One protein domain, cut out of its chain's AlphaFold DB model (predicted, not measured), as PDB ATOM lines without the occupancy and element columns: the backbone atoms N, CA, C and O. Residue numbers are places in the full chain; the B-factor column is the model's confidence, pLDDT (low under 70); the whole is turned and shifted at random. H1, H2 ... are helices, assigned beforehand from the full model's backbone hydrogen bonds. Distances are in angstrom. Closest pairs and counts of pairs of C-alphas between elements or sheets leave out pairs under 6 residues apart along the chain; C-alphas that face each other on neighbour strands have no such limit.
ATOM      1  N   LYS A  52     -15.585 -17.171  23.964       97.62
ATOM      2  CA  LYS A  52     -15.642 -15.830  23.372       97.62
ATOM      3  C   LYS A  52     -16.950 -15.613  22.621       97.62
ATOM      4  O   LYS A  52     -17.584 -14.579  22.803       97.62
ATOM      5  N   ASP A  53     -17.367 -16.593  21.824       97.31
ATOM      6  CA  ASP A  53     -18.619 -16.516  21.067       97.31
ATOM      7  C   ASP A  53     -19.835 -16.532  21.998       97.31
ATOM      8  O   ASP A  53     -20.772 -15.759  21.798       97.31
ATOM      9  N   MET A  54     -19.796 -17.348  23.059       96.62
ATOM     10  CA  MET A  54     -20.831 -17.357  24.097       96.62
ATOM     11  C   MET A  54     -20.954 -15.994  24.788       96.62
ATOM     12  O   MET A  54     -22.062 -15.478  24.925       96.62
ATOM     13  N   LEU A  55     -19.830 -15.398  25.197       96.75
ATOM     14  CA  LEU A  55     -19.828 -14.108  25.885       96.75
ATOM     15  C   LEU A  55     -20.269 -12.972  24.953       96.75
ATOM     16  O   LEU A  55     -21.069 -12.131  25.351       96.75
ATOM     17  N   LYS A  56     -19.835 -13.001  23.688       95.56
ATOM     18  CA  LYS A  56     -20.288 -12.060  22.659       95.56
ATOM     19  C   LYS A  56     -21.799 -12.142  22.433       95.56
ATOM     20  O   LYS A  56     -22.446 -11.108  22.308       95.56
ATOM     21  N   GLY A  57     -22.354 -13.354  22.380       95.00
ATOM     22  CA  GLY A  57     -23.797 -13.560  22.260       95.00
ATOM     23  C   GLY A  57     -24.563 -13.007  23.462       95.00
ATOM     24  O   GLY A  57     -25.544 -12.297  23.280       95.00
ATOM     25  N   ALA A  58     -24.082 -13.274  24.679       95.38
ATOM     26  CA  ALA A  58     -24.707 -12.775  25.902       95.38
ATOM     27  C   ALA A  58     -24.696 -11.240  25.988       95.38
ATOM     28  O   ALA A  58     -25.733 -10.645  26.253       95.38
ATOM     29  N   ILE A  59     -23.556 -10.599  25.704       94.44
ATOM     30  CA  ILE A  59     -23.437  -9.131  25.700       94.44
ATOM     31  C   ILE A  59     -24.359  -8.519  24.645       94.44
ATOM     32  O   ILE A  59     -25.061  -7.557  24.933       94.44
ATOM     33  N   LYS A  60     -24.399  -9.096  23.440       93.06
ATOM     34  CA  LYS A  60     -25.279  -8.599  22.381       93.06
ATOM     35  C   LYS A  60     -26.757  -8.663  22.775       93.06
ATOM     36  O   LYS A  60     -27.488  -7.729  22.486       93.06
ATOM     37  N   ASN A  61     -27.191  -9.743  23.423       94.75
ATOM     38  CA  ASN A  61     -28.585  -9.864  23.850       94.75
ATOM     39  C   ASN A  61     -28.965  -8.751  24.838       94.75
ATOM     40  O   ASN A  61     -30.005  -8.132  24.672       94.75
ATOM     41  N   GLU A  62     -28.103  -8.453  25.814       95.69
ATOM     42  CA  GLU A  62     -28.337  -7.342  26.748       95.69
ATOM     43  C   GLU A  62     -28.340  -5.981  26.027       95.69
ATOM     44  O   GLU A  62     -29.159  -5.116  26.333       95.69
ATOM     45  N   GLU A  63     -27.460  -5.789  25.039       91.62
ATOM     46  CA  GLU A  63     -27.449  -4.585  24.196       91.62
ATOM     47  C   GLU A  63     -28.778  -4.398  23.448       91.62
ATOM     48  O   GLU A  63     -29.361  -3.313  23.485       91.62
ATOM     49  N   ASP A  64     -29.297  -5.475  22.855       91.75
ATOM     50  CA  ASP A  64     -30.589  -5.494  22.164       91.75
ATOM     51  C   ASP A  64     -31.785  -5.304  23.141       91.75
ATOM     52  O   ASP A  64     -32.836  -4.801  22.736       91.75
ATOM     53  N   ASP A  65     -31.618  -5.617  24.435       92.19
ATOM     54  CA  ASP A  65     -32.640  -5.533  25.499       92.19
ATOM     55  C   ASP A  65     -32.727  -4.157  26.207       92.19
ATOM     56  O   ASP A  65     -33.385  -4.025  27.247       92.19
ATOM     57  N   ASN A  66     -32.176  -3.099  25.596       90.94
ATOM     58  CA  ASN A  66     -32.184  -1.683  26.027       90.94
ATOM     59  C   ASN A  66     -30.996  -1.217  26.889       90.94
ATOM     60  O   ASN A  66     -31.156  -0.289  27.695       90.94
ATOM     61  N   MET A  67     -29.795  -1.781  26.727       95.12
ATOM     62  CA  MET A  67     -28.609  -1.081  27.238       95.12
ATOM     63  C   MET A  67     -28.352   0.217  26.459       95.12
ATOM     64  O   MET A  67     -28.822   0.419  25.340       95.12
ATOM     65  N   TYR A  68     -27.631   1.141  27.093       88.62
ATOM     66  CA  TYR A  68     -27.293   2.419  26.475       88.62
ATOM     67  C   TYR A  68     -26.274   2.244  25.338       88.62
ATOM     68  O   TYR A  68     -25.548   1.252  25.278       88.62
ATOM     69  N   GLU A  69     -26.220   3.226  24.437       86.88
ATOM     70  CA  GLU A  69     -25.308   3.223  23.287       86.88
ATOM     71  C   GLU A  69     -23.850   2.997  23.723       86.88
ATOM     72  O   GLU A  69     -23.410   3.514  24.747       86.88
ATOM     73  N   GLU A  70     -23.105   2.210  22.946       90.56
ATOM     74  CA  GLU A  70     -21.715   1.811  23.218       90.56
ATOM     75  C   GLU A  70     -21.501   0.901  24.440       90.56
ATOM     76  O   GLU A  70     -20.372   0.445  24.643       90.56
ATOM     77  N   TRP A  71     -22.538   0.561  25.217       95.06
ATOM     78  CA  TRP A  71     -22.403  -0.308  26.392       95.06
ATOM     79  C   TRP A  71     -21.683  -1.621  26.065       95.06
ATOM     80  O   TRP A  71     -20.724  -1.981  26.748       95.06
ATOM     81  N   GLY A  72     -22.076  -2.296  24.978       93.19
ATOM     82  CA  GLY A  72     -21.446  -3.549  24.559       93.19
ATOM     83  C   GLY A  72     -19.949  -3.389  24.271       93.19
ATOM     84  O   GLY A  72     -19.147  -4.227  24.680       93.19
ATOM     85  N   ASN A  73     -19.554  -2.276  23.643       92.62
ATOM     86  CA  ASN A  73     -18.149  -1.966  23.360       92.62
ATOM     87  C   ASN A  73     -17.351  -1.671  24.634       92.62
ATOM     88  O   ASN A  73     -16.202  -2.095  24.732       92.62
ATOM     89  N   LEU A  74     -17.947  -0.972  25.606       95.69
ATOM     90  CA  LEU A  74     -17.310  -0.683  26.892       95.69
ATOM     91  C   LEU A  74     -17.062  -1.971  27.680       95.69
ATOM     92  O   LEU A  74     -15.930  -2.224  28.084       95.69
ATOM     93  N   ILE A  75     -18.081  -2.828  27.807       95.62
ATOM     94  CA  ILE A  75     -17.931  -4.139  28.452       95.62
ATOM     95  C   ILE A  75     -16.871  -4.970  27.732       95.62
ATOM     96  O   ILE A  75     -16.023  -5.581  28.375       95.62
ATOM     97  N   TRP A  76     -16.875  -4.980  26.397       94.38
ATOM     98  CA  TRP A  76     -15.882  -5.736  25.636       94.38
ATOM     99  C   TRP A  76     -14.463  -5.179  25.758       94.38
ATOM    100  O   TRP A  76     -13.508  -5.945  25.664       94.38
ATOM    101  N   GLY A  77     -14.321  -3.875  26.004       95.12
ATOM    102  CA  GLY A  77     -13.044  -3.239  26.319       95.12
ATOM    103  C   GLY A  77     -12.446  -3.699  27.651       95.12
ATOM    104  O   GLY A  77     -11.223  -3.749  27.772       95.12
ATOM    105  N   ASP A  78     -13.290  -4.085  28.610       96.50
ATOM    106  CA  ASP A  78     -12.865  -4.593  29.920       96.50
ATOM    107  C   ASP A  78     -12.564  -6.105  29.915       96.50
ATOM    108  O   ASP A  78     -11.857  -6.601  30.794       96.50
ATOM    109  N   VAL A  79     -13.077  -6.856  28.933       96.56
ATOM    110  CA  VAL A  79     -12.850  -8.306  28.824       96.56
ATOM    111  C   VAL A  79     -11.439  -8.591  28.319       96.56
ATOM    112  O   VAL A  79     -11.070  -8.233  27.199       96.56
ATOM    113  N   THR A  80     -10.659  -9.329  29.109       97.75
ATOM    114  CA  THR A  80      -9.307  -9.741  28.719       97.75
ATOM    115  C   THR A  80      -9.270 -11.155  28.140       97.75
ATOM    116  O   THR A  80     -10.117 -12.006  28.428       97.75
ATOM    117  N   ASP A  81      -8.214 -11.464  27.383       97.62
ATOM    118  CA  ASP A  81      -7.951 -12.835  26.927       97.62
ATOM    119  C   ASP A  81      -7.789 -13.815  28.103       97.62
ATOM    120  O   ASP A  81      -8.124 -14.994  27.982       97.62
ATOM    121  N   ASN A  82      -7.299 -13.350  29.261       98.25
ATOM    122  CA  ASN A  82      -7.202 -14.182  30.458       98.25
ATOM    123  C   ASN A  82      -8.590 -14.595  30.970       98.25
ATOM    124  O   ASN A  82      -8.780 -15.764  31.305       98.25
ATOM    125  N   ASP A  83      -9.563 -13.684  30.973       98.00
ATOM    126  CA  ASP A  83     -10.936 -13.985  31.396       98.00
ATOM    127  C   ASP A  83     -11.584 -15.007  30.453       98.00
ATOM    128  O   ASP A  83     -12.144 -16.016  30.898       98.00
ATOM    129  N   ILE A  84     -11.411 -14.820  29.139       98.38
ATOM    130  CA  ILE A  84     -11.878 -15.768  28.116       98.38
ATOM    131  C   ILE A  84     -11.251 -17.152  28.339       98.38
ATOM    132  O   ILE A  84     -11.958 -18.161  28.335       98.38
ATOM    133  N   ASN A  85      -9.939 -17.213  28.584       98.38
ATOM    134  CA  ASN A  85      -9.222 -18.470  28.814       98.38
ATOM    135  C   ASN A  85      -9.666 -19.183  30.100       98.38
ATOM    136  O   ASN A  85      -9.734 -20.417  30.132       98.38
ATOM    137  N   GLN A  86      -9.993 -18.438  31.158       98.38
ATOM    138  CA  GLN A  86     -10.531 -19.010  32.393       98.38
ATOM    139  C   GLN A  86     -11.909 -19.638  32.165       98.38
ATOM    140  O   GLN A  86     -12.141 -20.776  32.589       98.38
ATOM    141  N   ILE A  87     -12.797 -18.949  31.442       98.06
ATOM    142  CA  ILE A  87     -14.114 -19.486  31.073       98.06
ATOM    143  C   ILE A  87     -13.946 -20.723  30.183       98.06
ATOM    144  O   ILE A  87     -14.531 -21.770  30.474       98.06
ATOM    145  N   GLN A  88     -13.096 -20.654  29.154       98.31
ATOM    146  CA  GLN A  88     -12.834 -21.787  28.262       98.31
ATOM    147  C   GLN A  88     -12.314 -23.005  29.034       98.31
ATOM    148  O   GLN A  88     -12.790 -24.118  28.831       98.31
ATOM    149  N   SER A  89     -11.414 -22.800  29.998       97.81
ATOM    150  CA  SER A  89     -10.894 -23.877  30.847       97.81
ATOM    151  C   SER A  89     -11.993 -24.574  31.659       97.81
ATOM    152  O   SER A  89     -11.936 -25.788  31.884       97.81
ATOM    153  N   ILE A  90     -13.014 -23.833  32.102       97.25
ATOM    154  CA  ILE A  90     -14.181 -24.402  32.786       97.25
ATOM    155  C   ILE A  90     -15.016 -25.238  31.813       97.25
ATOM    156  O   ILE A  90     -15.367 -26.369  32.165       97.25
ATOM    157  N   LEU A  91     -15.299 -24.715  30.616       96.06
ATOM    158  CA  LEU A  91     -16.047 -25.423  29.572       96.06
ATOM    159  C   LEU A  91     -15.345 -26.731  29.194       96.06
ATOM    160  O   LEU A  91     -15.942 -27.801  29.295       96.06
ATOM    161  N   ASP A  92     -14.051 -26.671  28.889       94.69
ATOM    162  CA  ASP A  92     -13.238 -27.836  28.537       94.69
ATOM    163  C   ASP A  92     -13.253 -28.890  29.646       94.69
ATOM    164  O   ASP A  92     -13.380 -30.089  29.388       94.69
ATOM    165  N   ARG A  93     -13.139 -28.457  30.906       95.06
ATOM    166  CA  ARG A  93     -13.202 -29.354  32.062       95.06
ATOM    167  C   ARG A  93     -14.567 -30.028  32.175       95.06
ATOM    168  O   ARG A  93     -14.612 -31.214  32.492       95.06
ATOM    169  N   ILE A  94     -15.665 -29.302  31.956       93.50
ATOM    170  CA  ILE A  94     -17.020 -29.873  31.964       93.50
ATOM    171  C   ILE A  94     -17.152 -30.902  30.840       93.50
ATOM    172  O   ILE A  94     -17.552 -32.037  31.103       93.50
ATOM    173  N   LEU A  95     -16.730 -30.553  29.621       91.81
ATOM    174  CA  LEU A  95     -16.845 -31.432  28.460       91.81
ATOM    175  C   LEU A  95     -15.987 -32.707  28.591       91.81
ATOM    176  O   LEU A  95     -16.374 -33.784  28.134       91.81
ATOM    177  N   LYS A  96     -14.849 -32.622  29.290       90.44
ATOM    178  CA  LYS A  96     -13.975 -33.770  29.580       90.44
ATOM    179  C   LYS A  96     -14.501 -34.708  30.667       90.44
ATOM    180  O   LYS A  96     -14.067 -35.856  30.698       90.44
ATOM    181  N   LYS A  97     -15.401 -34.266  31.558       91.56
ATOM    182  CA  LYS A  97     -15.916 -35.121  32.649       91.56
ATOM    183  C   LYS A  97     -16.698 -36.320  32.127       91.56
ATOM    184  O   LYS A  97     -16.522 -37.423  32.637       91.56
ATOM    185  N   THR A  98     -17.511 -36.107  31.095       87.31
ATOM    186  CA  THR A  98     -18.285 -37.181  30.469       87.31
ATOM    187  C   THR A  98     -18.214 -37.070  28.946       87.31
ATOM    188  O   THR A  98     -19.181 -36.651  28.315       87.31
ATOM    189  N   PRO A  99     -17.092 -37.467  28.315       82.88
ATOM    190  CA  PRO A  99     -16.883 -37.248  26.881       82.88
ATOM    191  C   PRO A  99     -17.985 -37.860  26.006       82.88
ATOM    192  O   PRO A  99     -18.391 -37.265  25.016       82.88
ATOM    193  N   LYS A 100     -18.535 -39.010  26.422       85.12
ATOM    194  CA  LYS A 100     -19.622 -39.713  25.717       85.12
ATOM    195  C   LYS A 100     -20.963 -38.968  25.715       85.12
ATOM    196  O   LYS A 100     -21.824 -39.313  24.921       85.12
ATOM    197  N   GLN A 101     -21.162 -37.994  26.605       86.19
ATOM    198  CA  GLN A 101     -22.374 -37.163  26.638       86.19
ATOM    199  C   GLN A 101     -22.249 -35.914  25.759       86.19
ATOM    200  O   GLN A 101     -23.247 -35.255  25.498       86.19
ATOM    201  N   ASN A 102     -21.040 -35.605  25.286       89.00
ATOM    202  CA  ASN A 102     -20.743 -34.418  24.486       89.00
ATOM    203  C   ASN A 102     -20.499 -34.775  23.019       89.00
ATOM    204  O   ASN A 102     -19.738 -34.095  22.332       89.00
TER     205      ASN A 102
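What this domain is: This is residues 52 to 102 of the 115 residues of an uncharacterized protein of Clostridium argentinense CDC 2741 (UniProt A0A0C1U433). H1 and H2 fold back on each other as a helical hairpin, and the longest helix, H3, runs away from it as an arm, with residues 95 to 101 sticking out. The printed part has 51 residues with three named helices, H1, H2, H3 in chain order, and no named strand: all helix. It is loose, with a radius of gyration of the C-alphas of 14.1 A, and flat, spanning 43 by 22 by 10 A.

How they stand to each other: H1, residues 52 to 64, touches H2, residues 71 to 78, with residues 59 to 63 alone; the closest C-alphas, of Ile 59 and Gly 72, are 6.0 A apart. This hairpin runs opposite ways at a shallow tilt of 32 degrees, only just short of steep. H3, residues 81 to 97, is close to H1 but not clearly touching; their closest C-alphas, of Lys 52 and Ile 84, are 6.1 A apart. H2 and H3 are apart. In H1, H2 and H3 every O i to N i+4 pair is within hydrogen-bond range.

Where its parts are: H1 starts at C-alpha 52, (-15.642, -15.830, 23.372), and measures 18.2 A; H2 measures 11.0 A. H3 measures 24.3 A, ending at C-alpha 97, (-15.916, -35.121, 32.649).

The domain as a whole: The farthest C-alphas, of Glu 69 and Lys 100, are 43.4 A apart. The printed part has no cut and no long link; no printed residue is under 70 in pLDDT.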